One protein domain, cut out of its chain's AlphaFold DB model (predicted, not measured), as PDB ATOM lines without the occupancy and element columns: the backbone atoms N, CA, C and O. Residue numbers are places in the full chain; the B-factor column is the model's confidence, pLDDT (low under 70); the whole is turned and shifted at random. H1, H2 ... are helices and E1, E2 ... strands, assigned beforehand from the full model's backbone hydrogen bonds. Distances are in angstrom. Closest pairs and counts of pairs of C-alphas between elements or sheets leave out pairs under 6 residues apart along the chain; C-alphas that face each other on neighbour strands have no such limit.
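Overview. This is residues 4 to 126 of the 131 residues of an uncharacterized protein of Acetonema longum DSM 6540 (UniProt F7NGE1). A two-stranded hairpin, E1 and E2, packs through E2 on helix H2 at one end of a helical body, and its loop near Asp 61 sticks out farthest. H1 forms the core, crossed at its first residues by H2, while the helical hairpin H4 and H5 runs side by side with H1 at the other end and H3 crosses near H1. The 123 printed residues hold five named helices and two named strands, in the order H1 H2 E1 E2 H3 H4 H5, with E1 and E2 antiparallel. The domain is mostly helix and compact, with a radius of gyration of the C-alphas of 14.1 A and an elongated outline of 47 by 27 by 26 A.

Arrangement. E1, residues 55 to 58, and E2, residues 65 to 69, are an antiparallel hairpin, with N 57 and O 67 2.9 A apart, within hydrogen-bond range. H2, residues 35 to 47, comes closest to E2 at the C-alphas of Gln 39 and Val 68, 6.0 A apart. H1, residues 4 to 16, touches H2 with residues 4 to 9 alone, about perpendicular at 75 degrees; the closest C-alphas, of Ala 5 and Ala 41, are 4.2 A apart. H5, residues 112 to 126, touches H1 at a shallow tilt of 5 degrees, the same way, closest at C-alphas Val 14 and Ile 118, 6.5 A. H4, residues 95 to 108, touches H5 in a helical hairpin, closest at C-alphas Arg 103 and Val 115, 5.5 A. H1, H4 and H5 are an up and down bundle, each running against the one before it in the chain. H3, residues 77 to 87, only just touches H4, with 3 pairs of C-alphas within 8 A, the closest being Thr 87 and Lys 105, 6.4 A. Every O i to N i+4 pair is within hydrogen-bond range in H1, H2, H3 and H4; in H5, 10 of 11 are.

Along the chain. H1 begins at C-alpha 4 (-26.749, 17.051, -7.493) and is 18.6 A long; H2 is 18.2 A, H3 15.3 A and H4 20.1 A. E1 is 9.8 A and E2 10.5 A. H5, 21.1 A, ends at C-alpha 126 (-2.807, 6.584, -21.322).

Size, cuts and confidence. The two C-alphas farthest apart, of Asp 61 and Gly 126, are 48.6 A apart. The printed part has no cut; the link from H1 to H2, 18 residues, is long. The pLDDT is under 70 at residues 23 to 24 and 59 to 68.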
ATOM      1  N   GLU A   4     -27.087  18.397  -7.945       93.12
ATOM      2  CA  GLU A   4     -26.749  17.051  -7.493       93.12
ATOM      3  C   GLU A   4     -27.085  15.991  -8.548       93.12
ATOM      4  O   GLU A   4     -26.278  15.113  -8.846       93.12
ATOM      5  N   ALA A   5     -28.258  16.107  -9.176       93.81
ATOM      6  CA  ALA A   5     -28.668  15.226 -10.267       93.81
ATOM      7  C   ALA A   5     -27.770  15.406 -11.499       93.81
ATOM      8  O   ALA A   5     -27.362  14.420 -12.110       93.81
ATOM      9  N   ALA A   6     -27.397  16.645 -11.831       93.75
ATOM     10  CA  ALA A   6     -26.479  16.905 -12.935       93.75
ATOM     11  C   ALA A   6     -25.085  16.314 -12.666       93.75
ATOM     12  O   ALA A   6     -24.529  15.663 -13.551       93.75
ATOM     13  N   LYS A   7     -24.547  16.469 -11.447       93.94
ATOM     14  CA  LYS A   7     -23.271  15.864 -11.029       93.94
ATOM     15  C   LYS A   7     -23.285  14.348 -11.175       93.94
ATOM     16  O   LYS A   7     -22.382  13.785 -11.792       93.94
ATOM     17  N   VAL A   8     -24.325  13.695 -10.657       93.56
ATOM     18  CA  VAL A   8     -24.477  12.238 -10.749       93.56
ATOM     19  C   VAL A   8     -24.588  11.789 -12.207       93.56
ATOM     20  O   VAL A   8     -23.897  10.856 -12.610       93.56
ATOM     21  N   LEU A   9     -25.382  12.477 -13.031       94.06
ATOM     22  CA  LEU A   9     -25.516  12.145 -14.451       94.06
ATOM     23  C   LEU A   9     -24.187  12.291 -15.203       94.06
ATOM     24  O   LEU A   9     -23.851  11.444 -16.030       94.06
ATOM     25  N   VAL A  10     -23.410  13.333 -14.895       94.12
ATOM     26  CA  VAL A  10     -22.068  13.520 -15.457       94.12
ATOM     27  C   VAL A  10     -21.144  12.392 -15.015       94.12
ATOM     28  O   VAL A  10     -20.456  11.835 -15.865       94.12
ATOM     29  N   ALA A  11     -21.156  12.005 -13.740       92.81
ATOM     30  CA  ALA A  11     -20.345  10.897 -13.241       92.81
ATOM     31  C   ALA A  11     -20.663   9.580 -13.968       92.81
ATOM     32  O   ALA A  11     -19.751   8.911 -14.448       92.81
ATOM     33  N   VAL A  12     -21.951   9.259 -14.149       91.75
ATOM     34  CA  VAL A  12     -22.385   8.087 -14.933       91.75
ATOM     35  C   VAL A  12     -21.905   8.194 -16.380       91.75
ATOM     36  O   VAL A  12     -21.402   7.226 -16.948       91.75
ATOM     37  N   TYR A  13     -22.003   9.377 -16.989       91.94
ATOM     38  CA  TYR A  13     -21.535   9.582 -18.357       91.94
ATOM     39  C   TYR A  13     -20.015   9.402 -18.488       91.94
ATOM     40  O   TYR A  13     -19.547   8.857 -19.489       91.94
ATOM     41  N   VAL A  14     -19.238   9.843 -17.495       91.94
ATOM     42  CA  VAL A  14     -17.782   9.646 -17.442       91.94
ATOM     43  C   VAL A  14     -17.450   8.160 -17.380       91.94
ATOM     44  O   VAL A  14     -16.665   7.694 -18.203       91.94
ATOM     45  N   GLU A  15     -18.115   7.411 -16.501       89.56
ATOM     46  CA  GLU A  15     -17.917   5.966 -16.347       89.56
ATOM     47  C   GLU A  15     -18.223   5.196 -17.642       89.56
ATOM     48  O   GLU A  15     -17.438   4.359 -18.080       89.56
ATOM     49  N   LEU A  16     -19.301   5.550 -18.351       87.38
ATOM     50  CA  LEU A  16     -19.633   4.962 -19.661       87.38
ATOM     51  C   LEU A  16     -18.581   5.256 -20.746       87.38
ATOM     52  O   LEU A  16     -18.440   4.511 -21.722       87.38
ATOM     53  N   ASN A  17     -17.845   6.359 -20.598       88.62
ATOM     54  CA  ASN A  17     -16.733   6.719 -21.471       88.62
ATOM     55  C   ASN A  17     -15.377   6.269 -20.908       88.62
ATOM     56  O   ASN A  17     -14.357   6.583 -21.521       88.62
ATOM     57  N   SER A  18     -15.343   5.494 -19.823       87.44
ATOM     58  CA  SER A  18     -14.143   4.794 -19.362       87.44
ATOM     59  C   SER A  18     -13.726   3.705 -20.353       87.44
ATOM     60  O   SER A  18     -14.514   3.248 -21.194       87.44
ATOM     61  N   VAL A  19     -12.456   3.301 -20.281       85.44
ATOM     62  CA  VAL A  19     -11.961   2.150 -21.046       85.44
ATOM     63  C   VAL A  19     -12.493   0.843 -20.469       85.44
ATOM     64  O   VAL A  19     -12.824  -0.070 -21.223       85.44
ATOM     65  N   ALA A  20     -12.620   0.776 -19.144       83.50
ATOM     66  CA  ALA A  20     -13.151  -0.366 -18.417       83.50
ATOM     67  C   ALA A  20     -14.165   0.136 -17.379       83.50
ATOM     68  O   ALA A  20     -13.762   0.451 -16.259       83.50
ATOM     69  N   PRO A  21     -15.455   0.249 -17.749       79.06
ATOM     70  CA  PRO A  21     -16.504   0.626 -16.813       79.06
ATOM     71  C   PRO A  21     -16.564  -0.350 -15.629       79.06
ATOM     72  O   PRO A  21     -16.586  -1.566 -15.828       79.06
ATOM     73  N   GLN A  22     -16.579   0.176 -14.410       73.88
ATOM     74  CA  GLN A  22     -16.634  -0.564 -13.159       73.88
ATOM     75  C   GLN A  22     -17.903  -0.196 -12.376       73.88
ATOM     76  O   GLN A  22     -18.083   0.971 -12.007       73.88
ATOM     77  N   PRO A  23     -18.761  -1.180 -12.049       65.94
ATOM     78  CA  PRO A  23     -19.873  -0.948 -11.134       65.94
ATOM     79  C   PRO A  23     -19.344  -0.483  -9.765       65.94
ATOM     80  O   PRO A  23     -18.304  -0.948  -9.296       65.94
ATOM     81  N   GLY A  24     -20.031   0.479  -9.142       69.50
ATOM     82  CA  GLY A  24     -19.692   0.995  -7.809       69.50
ATOM     83  C   GLY A  24     -18.599   2.078  -7.728       69.50
ATOM     84  O   GLY A  24     -18.315   2.547  -6.628       69.50
ATOM     85  N   GLN A  25     -17.997   2.533  -8.841       75.38
ATOM     86  CA  GLN A  25     -17.081   3.704  -8.827       75.38
ATOM     87  C   GLN A  25     -17.802   5.000  -8.420       75.38
ATOM     88  O   GLN A  25     -17.228   5.906  -7.803       75.38
ATOM     89  N   ILE A  26     -19.079   5.094  -8.773       87.44
ATOM     90  CA  ILE A  26     -19.920   6.239  -8.464       87.44
ATOM     91  C   ILE A  26     -20.618   5.939  -7.141       87.44
ATOM     92  O   ILE A  26     -21.301   4.933  -6.982       87.44
ATOM     93  N   SER A  27     -20.408   6.809  -6.166       88.38
ATOM     94  CA  SER A  27     -20.959   6.690  -4.823       88.38
ATOM     95  C   SER A  27     -21.135   8.094  -4.241       88.38
ATOM     96  O   SER A  27     -20.489   9.033  -4.718       88.38
ATOM     97  N   PRO A  28     -21.951   8.263  -3.190       90.50
ATOM     98  CA  PRO A  28     -22.053   9.540  -2.484       90.50
ATOM     99  C   PRO A  28     -20.674  10.060  -2.053       90.50
ATOM    100  O   PRO A  28     -20.327  11.211  -2.309       90.50
ATOM    101  N   ALA A  29     -19.830   9.173  -1.514       89.88
ATOM    102  CA  ALA A  29     -18.476   9.506  -1.082       89.88
ATOM    103  C   ALA A  29     -17.569   9.962  -2.238       89.88
ATOM    104  O   ALA A  29     -16.849  10.950  -2.088       89.88
ATOM    105  N   SER A  30     -17.607   9.290  -3.397       88.50
ATOM    106  CA  SER A  30     -16.775   9.686  -4.547       88.50
ATOM    107  C   SER A  30     -17.208  11.014  -5.170       88.50
ATOM    108  O   SER A  30     -16.386  11.681  -5.796       88.50
ATOM    109  N   LEU A  31     -18.455  11.434  -4.939       91.19
ATOM    110  CA  LEU A  31     -18.988  12.727  -5.367       91.19
ATOM    111  C   LEU A  31     -19.023  13.786  -4.254       91.19
ATOM    112  O   LEU A  31     -19.545  14.873  -4.483       91.19
ATOM    113  N   GLN A  32     -18.478  13.495  -3.068       92.44
ATOM    114  CA  GLN A  32     -18.536  14.385  -1.896       92.44
ATOM    115  C   GLN A  32     -19.964  14.878  -1.601       92.44
ATOM    116  O   GLN A  32     -20.202  16.053  -1.324       92.44
ATOM    117  N   MET A  33     -20.925  13.964  -1.696       92.62
ATOM    118  CA  MET A  33     -22.341  14.218  -1.479       92.62
ATOM    119  C   MET A  33     -22.861  13.408  -0.296       92.62
ATOM    120  O   MET A  33     -22.455  12.268  -0.081       92.62
ATOM    121  N   GLU A  34     -23.823  13.983   0.419       93.31
ATOM    122  CA  GLU A  34     -24.600  13.261   1.425       93.31
ATOM    123  C   GLU A  34     -25.416  12.130   0.783       93.31
ATOM    124  O   GLU A  34     -25.940  12.276  -0.328       93.31
ATOM    125  N   GLU A  35     -25.566  11.024   1.511       89.56
ATOM    126  CA  GLU A  35     -26.282   9.820   1.068       89.56
ATOM    127  C   GLU A  35     -27.706  10.151   0.583       89.56
ATOM    128  O   GLU A  35     -28.092   9.797  -0.530       89.56
ATOM    129  N   GLU A  36     -28.466  10.918   1.370       89.69
ATOM    130  CA  GLU A  36     -29.839  11.318   1.033       89.69
ATOM    131  C   GLU A  36     -29.892  12.169  -0.250       89.69
ATOM    132  O   GLU A  36     -30.757  11.984  -1.111       89.69
ATOM    133  N   SER A  37     -28.936  13.089  -0.415       91.44
ATOM    134  CA  SER A  37     -28.829  13.933  -1.610       91.44
ATOM    135  C   SER A  37     -28.520  13.104  -2.852       91.44
ATOM    136  O   SER A  37     -29.104  13.342  -3.912       91.44
ATOM    137  N   PHE A  38     -27.647  12.105  -2.726       91.62
ATOM    138  CA  PHE A  38     -27.318  11.182  -3.806       91.62
ATOM    139  C   PHE A  38     -28.511  10.299  -4.194       91.62
ATOM    140  O   PHE A  38     -28.848  10.194  -5.375       91.62
ATOM    141  N   GLN A  39     -29.213   9.725  -3.216       90.50
ATOM    142  CA  GLN A  39     -30.402   8.906  -3.462       90.50
ATOM    143  C   GLN A  39     -31.513   9.717  -4.137       90.50
ATOM    144  O   GLN A  39     -32.116   9.269  -5.117       90.50
ATOM    145  N   ARG A  40     -31.739  10.955  -3.681       90.62
ATOM    146  CA  ARG A  40     -32.684  11.880  -4.314       90.62
ATOM    147  C   ARG A  40     -32.260  12.245  -5.735       90.62
ATOM    148  O   ARG A  40     -33.115  12.298  -6.617       90.62
ATOM    149  N   ALA A  41     -30.972  12.483  -5.971       93.12
ATOM    150  CA  ALA A  41     -30.434  12.760  -7.300       93.12
ATOM    151  C   ALA A  41     -30.698  11.597  -8.268       93.12
ATOM    152  O   ALA A  41     -31.223  11.827  -9.356       93.12
ATOM    153  N   ILE A  42     -30.435  10.354  -7.855       91.44
ATOM    154  CA  ILE A  42     -30.749   9.171  -8.667       91.44
ATOM    155  C   ILE A  42     -32.251   9.051  -8.922       91.44
ATOM    156  O   ILE A  42     -32.651   8.824 -10.063       91.44
ATOM    157  N   ASN A  43     -33.088   9.260  -7.904       90.50
ATOM    158  CA  ASN A  43     -34.537   9.211  -8.076       90.50
ATOM    159  C   ASN A  43     -35.036  10.257  -9.086       90.50
ATOM    160  O   ASN A  43     -35.875   9.942  -9.926       90.50
ATOM    161  N   ILE A  44     -34.491  11.479  -9.054       92.69
ATOM    162  CA  ILE A  44     -34.791  12.526 -10.042       92.69
ATOM    163  C   ILE A  44     -34.403  12.050 -11.443       92.69
ATOM    164  O   ILE A  44     -35.242  12.062 -12.337       92.69
ATOM    165  N   LEU A  45     -33.166  11.586 -11.632       93.69
ATOM    166  CA  LEU A  45     -32.685  11.137 -12.941       93.69
ATOM    167  C   LEU A  45     -33.498   9.960 -13.492       93.69
ATOM    168  O   LEU A  45     -33.763   9.902 -14.694       93.69
ATOM    169  N   TYR A  46     -33.887   9.026 -12.624       91.81
ATOM    170  CA  TYR A  46     -34.704   7.874 -12.984       91.81
ATOM    171  C   TYR A  46     -36.126   8.298 -13.367       91.81
ATOM    172  O   TYR A  46     -36.628   7.912 -14.419       91.81
ATOM    173  N   THR A  47     -36.754   9.155 -12.557       90.81
ATOM    174  CA  THR A  47     -38.128   9.633 -12.786       90.81
ATOM    175  C   THR A  47     -38.223  10.538 -14.017       90.81
ATOM    176  O   THR A  47     -39.203  10.479 -14.755       90.81
ATOM    177  N   GLU A  48     -37.188  11.338 -14.290       93.44
ATOM    178  CA  GLU A  48     -37.063  12.130 -15.523       93.44
ATOM    179  C   GLU A  48     -36.702  11.265 -16.751       93.44
ATOM    180  O   GLU A  48     -36.631  11.771 -17.872       93.44
ATOM    181  N   GLY A  49     -36.476   9.958 -16.571       93.81
ATOM    182  CA  GLY A  49     -36.170   9.017 -17.648       93.81
ATOM    183  C   GLY A  49     -34.786   9.211 -18.267       93.81
ATOM    184  O   GLY A  49     -34.563   8.801 -19.408       93.81
ATOM    185  N   LEU A  50     -33.855   9.848 -17.556       94.94
ATOM    186  CA  LEU A  50     -32.496  10.144 -18.031       94.94
ATOM    187  C   LEU A  50     -31.528   8.987 -17.792       94.94
ATOM    188  O   LEU A  50     -30.550   8.826 -18.524       94.94
ATOM    189  N   ILE A  51     -31.834   8.160 -16.798       93.06
ATOM    190  CA  ILE A  51     -31.134   6.911 -16.514       93.06
ATOM    191  C   ILE A  51     -32.128   5.754 -16.412       93.06
ATOM    192  O   ILE A  51     -33.312   5.948 -16.147       93.06
ATOM    193  N   SER A  52     -31.628   4.543 -16.612       90.06
ATOM    194  CA  SER A  52     -32.353   3.285 -16.431       90.06
ATOM    195  C   SER A  52     -31.475   2.279 -15.692       90.06
ATOM    196  O   SER A  52     -30.269   2.479 -15.603       90.06
ATOM    197  N   GLY A  53     -32.055   1.182 -15.200       82.88
ATOM    198  CA  GLY A  53     -31.288   0.116 -14.540       82.88
ATOM    199  C   GLY A  53     -30.905   0.417 -13.087       82.88
ATOM    200  O   GLY A  53     -30.306  -0.426 -12.433       82.88
ATOM    201  N   ALA A  54     -31.291   1.581 -12.552       83.06
ATOM    202  CA  ALA A  54     -31.175   1.861 -11.125       83.06
ATOM    203  C   ALA A  54     -32.142   0.966 -10.338       83.06
ATOM    204  O   ALA A  54     -33.339   0.928 -10.634       83.06
ATOM    205  N   SER A  55     -31.641   0.287  -9.307       78.38
ATOM    206  CA  SER A  55     -32.484  -0.429  -8.351       78.38
ATOM    207  C   SER A  55     -32.817   0.506  -7.194       78.38
ATOM    208  O   SER A  55     -31.979   0.749  -6.326       78.38
ATOM    209  N   ILE A  56     -34.046   1.017  -7.176       77.69
ATOM    210  CA  ILE A  56     -34.543   1.946  -6.157       77.69
ATOM    211  C   ILE A  56     -35.496   1.182  -5.235       77.69
ATOM    212  O   ILE A  56     -36.551   0.723  -5.672       77.69
ATOM    213  N   LYS A  57     -35.137   1.043  -3.956       75.56
ATOM    214  CA  LYS A  57     -36.052   0.553  -2.918       75.56
ATOM    215  C   LYS A  57     -36.677   1.746  -2.212       75.56
ATOM    216  O   LYS A  57     -35.966   2.566  -1.632       75.56
ATOM    217  N   ILE A  58     -37.999   1.816  -2.261       70.88
ATOM    218  CA  ILE A  58     -38.806   2.817  -1.566       70.88
ATOM    219  C   ILE A  58     -39.439   2.105  -0.367       70.88
ATOM    220  O   ILE A  58     -40.007   1.026  -0.538       70.88
ATOM    221  N   GLY A  59     -39.262   2.647   0.835       65.75
ATOM    222  CA  GLY A  59     -39.911   2.140   2.044       65.75
ATOM    223  C   GLY A  59     -41.400   2.485   2.067       65.75
ATOM    224  O   GLY A  59     -41.823   3.432   1.409       65.75
ATOM    225  N   ASP A  60     -42.186   1.736   2.844       62.44
ATOM    226  CA  ASP A  60     -43.655   1.840   2.856       62.44
ATOM    227  C   ASP A  60     -44.202   3.222   3.286       62.44
ATOM    228  O   ASP A  60     -45.339   3.541   2.947       62.44
ATOM    229  N   ASP A  61     -43.408   4.057   3.975       55.94
ATOM    230  CA  ASP A  61     -43.859   5.327   4.579       55.94
ATOM    231  C   ASP A  61     -43.116   6.597   4.096       55.94
ATOM    232  O   ASP A  61     -43.412   7.697   4.567       55.94
ATOM    233  N   GLU A  62     -42.172   6.509   3.146       52.78
ATOM    234  CA  GLU A  62     -41.366   7.672   2.732       52.78
ATOM    235  C   GLU A  62     -41.443   8.000   1.233       52.78
ATOM    236  O   GLU A  62     -41.383   7.139   0.361       52.78
ATOM    237  N   ALA A  63     -41.503   9.302   0.925       58.94
ATOM    238  CA  ALA A  63     -41.426   9.827  -0.442       58.94
ATOM    239  C   ALA A  63     -40.004   9.772  -1.045       58.94
ATOM    240  O   ALA A  63     -39.826  10.078  -2.226       58.94
ATOM    241  N   ASN A  64     -38.991   9.424  -0.245       56.94
ATOM    242  CA  ASN A  64     -37.603   9.287  -0.679       56.94
ATOM    243  C   ASN A  64     -37.194   7.800  -0.684       56.94
ATOM    244  O   ASN A  64     -37.690   7.028   0.137       56.94
ATOM    245  N   PRO A  65     -36.293   7.378  -1.591       59.78
ATOM    246  CA  PRO A  65     -35.750   6.024  -1.564       59.78
ATOM    247  C   PRO A  65     -35.055   5.733  -0.237       59.78
ATOM    248  O   PRO A  65     -34.333   6.581   0.271       59.78
ATOM    249  N   THR A  66     -35.201   4.515   0.270       60.81
ATOM    250  CA  THR A  66     -34.484   4.036   1.463       60.81
ATOM    251  C   THR A  66     -33.144   3.392   1.086       60.81
ATOM    252  O   THR A  66     -32.235   3.298   1.907       60.81
ATOM    253  N   GLN A  67     -33.011   2.923  -0.161       65.12
ATOM    254  CA  GLN A  67     -31.769   2.378  -0.708       65.12
ATOM    255  C   GLN A  67     -31.753   2.510  -2.237       65.12
ATOM    256  O   GLN A  67     -32.746   2.202  -2.901       65.12
ATOM    257  N   VAL A  68     -30.611   2.903  -2.806       66.88
ATOM    258  CA  VAL A  68     -30.391   2.983  -4.257       66.88
ATOM    259  C   VAL A  68     -29.119   2.216  -4.622       66.88
ATOM    260  O   VAL A  68     -28.068   2.469  -4.042       66.88
ATOM    261  N   SER A  69     -29.200   1.298  -5.589       71.50
ATOM    262  CA  SER A  69     -28.026   0.707  -6.254       71.50
ATOM    263  C   SER A  69     -27.937   1.218  -7.689       71.50
ATOM    264  O   SER A  69     -28.953   1.342  -8.384       71.50
ATOM    265  N   ILE A  70     -26.708   1.530  -8.103       74.88
ATOM    266  CA  ILE A  70     -26.394   2.060  -9.431       74.88
ATOM    267  C   ILE A  70     -25.423   1.176 -10.218       74.88
ATOM    268  O   ILE A  70     -24.825   1.629 -11.190       74.88
ATOM    269  N   ASP A  71     -25.275  -0.078  -9.796       73.44
ATOM    270  CA  ASP A  71     -24.303  -1.014 -10.368       73.44
ATOM    271  C   ASP A  71     -24.593  -1.313 -11.847       73.44
ATOM    272  O   ASP A  71     -23.671  -1.427 -12.648       73.44
ATOM    273  N   ASP A  72     -25.873  -1.320 -12.225       76.00
ATOM    274  CA  ASP A  72     -26.348  -1.591 -13.587       76.00
ATOM    275  C   ASP A  72     -26.941  -0.348 -14.274       76.00
ATOM    276  O   ASP A  72     -27.741  -0.449 -15.212       76.00
ATOM    277  N   VAL A  73     -26.593   0.854 -13.800       83.69
ATOM    278  CA  VAL A  73     -27.164   2.085 -14.351       83.69
ATOM    279  C   VAL A  73     -26.630   2.374 -15.748       83.69
ATOM    280  O   VAL A  73     -25.430   2.470 -15.994       83.69
ATOM    281  N   LEU A  74     -27.567   2.606 -16.665       84.12
ATOM    282  CA  LEU A  74     -27.308   3.048 -18.027       84.12
ATOM    283  C   LEU A  74     -27.920   4.428 -18.248       84.12
ATOM    284  O   LEU A  74     -29.018   4.721 -17.773       84.12
ATOM    285  N   ILE A  75     -27.238   5.265 -19.026       90.12
ATOM    286  CA  ILE A  75     -27.822   6.512 -19.523       90.12
ATOM    287  C   ILE A  75     -28.768   6.197 -20.682       90.12
ATOM    288  O   ILE A  75     -28.401   5.514 -21.641       90.12
ATOM    289  N   THR A  76     -29.989   6.726 -20.613       93.38
ATOM    290  CA  THR A  76     -30.974   6.581 -21.690       93.38
ATOM    291  C   THR A  76     -30.647   7.522 -22.849       93.38
ATOM    292  O   THR A  76     -29.845   8.449 -22.728       93.38
ATOM    293  N   ARG A  77     -31.336   7.365 -23.987       91.81
ATOM    294  CA  ARG A  77     -31.232   8.334 -25.091       91.81
ATOM    295  C   ARG A  77     -31.559   9.762 -24.635       91.81
ATOM    296  O   ARG A  77     -30.863  10.687 -25.039       91.81
ATOM    297  N   ALA A  78     -32.574   9.930 -23.785       93.75
ATOM    298  CA  ALA A  78     -32.936  11.234 -23.237       93.75
ATOM    299  C   ALA A  78     -31.808  11.809 -22.365       93.75
ATOM    300  O   ALA A  78     -31.462  12.980 -22.512       93.75
ATOM    301  N   GLY A  79     -31.172  10.974 -21.537       93.12
ATOM    302  CA  GLY A  79     -30.001  11.367 -20.754       93.12
ATOM    303  C   GLY A  79     -28.802  11.769 -21.615       93.12
ATOM    304  O   GLY A  79     -28.168  12.784 -21.331       93.12
ATOM    305  N   VAL A  80     -28.520  11.049 -22.712       91.38
ATOM    306  CA  VAL A  80     -27.466  11.450 -23.665       91.38
ATOM    307  C   VAL A  80     -27.786  12.811 -24.274       91.38
ATOM    308  O   VAL A  80     -26.933  13.693 -24.243       91.38
ATOM    309  N   SER A  81     -29.000  13.010 -24.792       92.12
ATOM    310  CA  SER A  81     -29.393  14.284 -25.406       92.12
ATOM    311  C   SER A  81     -29.345  15.444 -24.413       92.12
ATOM    312  O   SER A  81     -28.903  16.540 -24.765       92.12
ATOM    313  N   PHE A  82     -29.733  15.206 -23.157       92.81
ATOM    314  CA  PHE A  82     -29.548  16.186 -22.094       92.81
ATOM    315  C   PHE A  82     -28.063  16.528 -21.936       92.81
ATOM    316  O   PHE A  82     -27.706  17.702 -22.014       92.81
ATOM    317  N   MET A  83     -27.191  15.524 -21.800       92.38
ATOM    318  CA  MET A  83     -25.749  15.728 -21.643       92.38
ATOM    319  C   MET A  83     -25.130  16.491 -22.816       92.38
ATOM    320  O   MET A  83     -24.357  17.420 -22.590       92.38
ATOM    321  N   GLU A  84     -25.495  16.165 -24.054       90.50
ATOM    322  CA  GLU A  84     -25.041  16.888 -25.247       90.50
ATOM    323  C   GLU A  84     -25.434  18.370 -25.193       90.50
ATOM    324  O   GLU A  84     -24.582  19.242 -25.369       90.50
ATOM    325  N   SER A  85     -26.697  18.667 -24.867       90.88
ATOM    326  CA  SER A  85     -27.179  20.052 -24.763       90.88
ATOM    327  C   SER A  85     -26.560  20.818 -23.586       90.88
ATOM    328  O   SER A  85     -26.221  21.992 -23.720       90.88
ATOM    329  N   TYR A  86     -26.356  20.150 -22.449       88.81
ATOM    330  CA  TYR A  86     -25.840  20.747 -21.216       88.81
ATOM    331  C   TYR A  86     -24.337  21.053 -21.288       88.81
ATOM    332  O   TYR A  86     -23.859  22.042 -20.722       88.81
ATOM    333  N   THR A  87     -23.582  20.205 -21.989       86.94
ATOM    334  CA  THR A  87     -22.111  20.255 -22.024       86.94
ATOM    335  C   THR A  87     -21.544  20.714 -23.368       86.94
ATOM    336  O   THR A  87     -20.352  20.999 -23.462       86.94
ATOM    337  N   GLY A  88     -22.366  20.796 -24.420       86.50
ATOM    338  CA  GLY A  88     -21.906  21.092 -25.783       86.50
ATOM    339  C   GLY A  88     -21.099  19.948 -26.412       86.50
ATOM    340  O   GLY A  88     -20.266  20.163 -27.306       86.50
ATOM    341  N   ILE A  89     -21.285  18.729 -25.905       89.31
ATOM    342  CA  ILE A  89     -20.682  17.506 -26.435       89.31
ATOM    343  C   ILE A  89     -21.537  16.975 -27.583       89.31
ATOM    344  O   ILE A  89     -22.755  17.077 -27.558       89.31
ATOM    345  N   SER A  90     -20.887  16.394 -28.590       85.56
ATOM    346  CA  SER A  90     -21.549  15.644 -29.657       85.56
ATOM    347  C   SER A  90     -21.244  14.156 -29.499       85.56
ATOM    348  O   SER A  90     -20.105  13.781 -29.203       85.56
ATOM    349  N   HIS A  91     -22.230  13.295 -29.744       80.25
ATOM    350  CA  HIS A  91     -22.074  11.842 -29.782       80.25
ATOM    351  C   HIS A  91     -21.002  11.389 -30.776       80.25
ATOM    352  O   HIS A  91     -20.411  10.330 -30.559       80.25
ATOM    353  N   GLN A  92     -20.715  12.186 -31.808       85.31
ATOM    354  CA  GLN A  92     -19.695  11.891 -32.818       85.31
ATOM    355  C   GLN A  92     -18.268  12.128 -32.319       85.31
ATOM    356  O   GLN A  92     -17.320  11.686 -32.962       85.31
ATOM    357  N   LEU A  93     -18.096  12.814 -31.183       88.12
ATOM    358  CA  LEU A  93     -16.767  13.037 -30.629       88.12
ATOM    359  C   LEU A  93     -16.153  11.722 -30.118       88.12
ATOM    360  O   LEU A  93     -16.855  10.914 -29.491       88.12
ATOM    361  N   PRO A  94     -14.839  11.524 -30.322       90.44
ATOM    362  CA  PRO A  94     -14.080  10.476 -29.653       90.44
ATOM    363  C   PRO A  94     -14.261  10.530 -28.132       90.44
ATOM    364  O   PRO A  94     -14.424  11.606 -27.555       90.44
ATOM    365  N   LYS A  95     -14.205   9.372 -27.458       90.44
ATOM    366  CA  LYS A  95     -14.402   9.286 -25.998       90.44
ATOM    367  C   LYS A  95     -13.471  10.228 -25.220       90.44
ATOM    368  O   LYS A  95     -13.932  10.922 -24.320       90.44
ATOM    369  N   LEU A  96     -12.194  10.312 -25.604       90.94
ATOM    370  CA  LEU A  96     -11.225  11.217 -24.973       90.94
ATOM    371  C   LEU A  96     -11.617  12.693 -25.114       90.94
ATOM    372  O   LEU A  96     -11.596  13.423 -24.126       90.94
ATOM    373  N   ASP A  97     -12.053  13.118 -26.296       91.19
ATOM    374  CA  ASP A  97     -12.487  14.499 -26.537       91.19
ATOM    375  C   ASP A  97     -13.757  14.831 -25.741       91.19
ATOM    376  O   ASP A  97     -13.908  15.942 -25.226       91.19
ATOM    377  N   LYS A  98     -14.664  13.854 -25.582       92.50
ATOM    378  CA  LYS A  98     -15.826  13.984 -24.689       92.50
ATOM    379  C   LYS A  98     -15.378  14.209 -23.249       92.50
ATOM    380  O   LYS A  98     -15.828  15.166 -22.626       92.50
ATOM    381  N   LEU A  99     -14.465  13.380 -22.740       93.25
ATOM    382  CA  LEU A  99     -13.930  13.510 -21.382       93.25
ATOM    383  C   LEU A  99     -13.232  14.863 -21.173       93.25
ATOM    384  O   LEU A  99     -13.454  15.514 -20.156       93.25
ATOM    385  N   GLN A 100     -12.458  15.346 -22.147       93.06
ATOM    386  CA  GLN A 100     -11.824  16.668 -22.078       93.06
ATOM    387  C   GLN A 100     -12.847  17.810 -22.020       93.06
ATOM    388  O   GLN A 100     -12.697  18.729 -21.213       93.06
ATOM    389  N   LYS A 101     -13.919  17.744 -22.819       93.50
ATOM    390  CA  LYS A 101     -15.013  18.725 -22.749       93.50
ATOM    391  C   LYS A 101     -15.759  18.677 -21.417       93.50
ATOM    392  O   LYS A 101     -16.030  19.730 -20.843       93.50
ATOM    393  N   LEU A 102     -16.050  17.481 -20.902       93.81
ATOM    394  CA  LEU A 102     -16.656  17.319 -19.575       93.81
ATOM    395  C   LEU A 102     -15.768  17.909 -18.487       93.81
ATOM    396  O   LEU A 102     -16.271  18.590 -17.601       93.81
ATOM    397  N   ARG A 103     -14.450  17.699 -18.581       95.06
ATOM    398  CA  ARG A 103     -13.480  18.253 -17.635       95.06
ATOM    399  C   ARG A 103     -13.539  19.774 -17.616       95.06
ATOM    400  O   ARG A 103     -13.595  20.349 -16.535       95.06
ATOM    401  N   GLN A 104     -13.556  20.414 -18.787       94.31
ATOM    402  CA  GLN A 104     -13.669  21.870 -18.867       94.31
ATOM    403  C   GLN A 104     -14.981  22.355 -18.248       94.31
ATOM    404  O   GLN A 104     -14.969  23.241 -17.404       94.31
ATOM    405  N   LYS A 105     -16.103  21.711 -18.587       93.69
ATOM    406  CA  LYS A 105     -17.407  22.069 -18.022       93.69
ATOM    407  C   LYS A 105     -17.449  21.906 -16.499       93.69
ATOM    408  O   LYS A 105     -18.000  22.760 -15.815       93.69
ATOM    409  N   ALA A 106     -16.868  20.832 -15.968       94.25
ATOM    410  CA  ALA A 106     -16.792  20.588 -14.531       94.25
ATOM    411  C   ALA A 106     -15.900  21.617 -13.814       94.25
ATOM    412  O   ALA A 106     -16.242  22.044 -12.714       94.25
ATOM    413  N   LEU A 107     -14.806  22.066 -14.444       94.69
ATOM    414  CA  LEU A 107     -13.983  23.173 -13.941       94.69
ATOM    415  C   LEU A 107     -14.774  24.484 -13.889       94.69
ATOM    416  O   LEU A 107     -14.745  25.159 -12.864       94.69
ATOM    417  N   ASP A 108     -15.514  24.808 -14.952       94.31
ATOM    418  CA  ASP A 108     -16.331  26.027 -15.025       94.31
ATOM    419  C   ASP A 108     -17.426  26.059 -13.941       94.31
ATOM    420  O   ASP A 108     -17.821  27.128 -13.480       94.31
ATOM    421  N   LEU A 109     -17.914  24.882 -13.533       93.00
ATOM    422  CA  LEU A 109     -18.923  24.704 -12.482       93.00
ATOM    423  C   LEU A 109     -18.323  24.519 -11.076       93.00
ATOM    424  O   LEU A 109     -19.068  24.467 -10.101       93.00
ATOM    425  N   GLY A 110     -16.996  24.419 -10.951       94.69
ATOM    426  CA  GLY A 110     -16.315  24.230  -9.667       94.69
ATOM    427  C   GLY A 110     -16.439  22.824  -9.064       94.69
ATOM    428  O   GLY A 110     -16.268  22.659  -7.860       94.69
ATOM    429  N   TRP A 111     -16.727  21.800  -9.871       94.62
ATOM    430  CA  TRP A 111     -16.921  20.414  -9.419       94.62
ATOM    431  C   TRP A 111     -15.596  19.643  -9.398       94.62
ATOM    432  O   TRP A 111     -15.290  18.848 -10.296       94.62
ATOM    433  N   ALA A 112     -14.770  19.912  -8.387       94.62
ATOM    434  CA  ALA A 112     -13.426  19.347  -8.257       94.62
ATOM    435  C   ALA A 112     -13.413  17.806  -8.215       94.62
ATOM    436  O   ALA A 112     -12.532  17.174  -8.796       94.62
ATOM    437  N   GLU A 113     -14.409  17.202  -7.577       92.50
ATOM    438  CA  GLU A 113     -14.629  15.759  -7.488       92.50
ATOM    439  C   GLU A 113     -14.842  15.119  -8.868       92.50
ATOM    440  O   GLU A 113     -14.201  14.119  -9.204       92.50
ATOM    441  N   ILE A 114     -15.648  15.757  -9.721       94.38
ATOM    442  CA  ILE A 114     -15.903  15.304 -11.091       94.38
ATOM    443  C   ILE A 114     -14.645  15.466 -11.944       94.38
ATOM    444  O   ILE A 114     -14.298  14.574 -12.717       94.38
ATOM    445  N   VAL A 115     -13.912  16.571 -11.781       95.31
ATOM    446  CA  VAL A 115     -12.617  16.765 -12.453       95.31
ATOM    447  C   VAL A 115     -11.627  15.668 -12.057       95.31
ATOM    448  O   VAL A 115     -10.936  15.132 -12.924       95.31
ATOM    449  N   GLY A 116     -11.573  15.303 -10.774       93.00
ATOM    450  CA  GLY A 116     -10.758  14.197 -10.270       93.00
ATOM    451  C   GLY A 116     -11.119  12.862 -10.923       93.00
ATOM    452  O   GLY A 116     -10.235  12.179 -11.447       93.00
ATOM    453  N   LEU A 117     -12.414  12.533 -10.970       92.06
ATOM    454  CA  LEU A 117     -12.932  11.330 -11.628       92.06
ATOM    455  C   LEU A 117     -12.556  11.284 -13.118       92.06
ATOM    456  O   LEU A 117     -12.070  10.267 -13.617       92.06
ATOM    457  N   ILE A 118     -12.721  12.400 -13.832       93.50
ATOM    458  CA  ILE A 118     -12.395  12.489 -15.258       93.50
ATOM    459  C   ILE A 118     -10.892  12.342 -15.492       93.50
ATOM    460  O   ILE A 118     -10.487  11.621 -16.400       93.50
ATOM    461  N   ASN A 119     -10.051  12.993 -14.683       93.88
ATOM    462  CA  ASN A 119      -8.597  12.887 -14.816       93.88
ATOM    463  C   ASN A 119      -8.121  11.444 -14.619       93.88
ATOM    464  O   ASN A 119      -7.286  10.978 -15.390       93.88
ATOM    465  N   LYS A 120      -8.679  10.734 -13.628       90.94
ATOM    466  CA  LYS A 120      -8.425   9.302 -13.421       90.94
ATOM    467  C   LYS A 120      -8.816   8.501 -14.666       90.94
ATOM    468  O   LYS A 120      -7.989   7.784 -15.212       90.94
ATOM    469  N   THR A 121     -10.026   8.731 -15.173       90.75
ATOM    470  CA  THR A 121     -10.540   8.050 -16.370       90.75
ATOM    471  C   THR A 121      -9.655   8.296 -17.596       90.75
ATOM    472  O   THR A 121      -9.364   7.373 -18.344       90.75
ATOM    473  N   ILE A 122      -9.182   9.531 -17.811       92.12
ATOM    474  CA  ILE A 122      -8.261   9.873 -18.907       92.12
ATOM    475  C   ILE A 122      -6.895   9.198 -18.717       92.12
ATOM    476  O   ILE A 122      -6.311   8.731 -19.694       92.12
ATOM    477  N   ALA A 123      -6.375   9.131 -17.489       89.62
ATOM    478  CA  ALA A 123      -5.104   8.464 -17.208       89.62
ATOM    479  C   ALA A 123      -5.152   6.968 -17.565       89.62
ATOM    480  O   ALA A 123      -4.185   6.440 -18.118       89.62
ATOM    481  N   ASP A 124      -6.296   6.314 -17.350       87.31
ATOM    482  CA  ASP A 124      -6.493   4.905 -17.702       87.31
ATOM    483  C   ASP A 124      -6.369   4.652 -19.218       87.31
ATOM    484  O   ASP A 124      -5.813   3.634 -19.629       87.31
ATOM    485  N   TYR A 125      -6.773   5.607 -20.069       85.38
ATOM    486  CA  TYR A 125      -6.504   5.540 -21.516       85.38
ATOM    487  C   TYR A 125      -5.008   5.600 -21.842       85.38
ATOM    488  O   TYR A 125      -4.547   4.907 -22.750       85.38
ATOM    489  N   GLY A 126      -4.250   6.431 -21.121       77.12
ATOM    490  CA  GLY A 126      -2.807   6.584 -21.322       77.12
ATOM    491  C   GLY A 126      -2.025   5.324 -20.954       77.12
ATOM    492  O   GLY A 126      -1.086   4.964 -21.656       77.12
TER     493      GLY A 126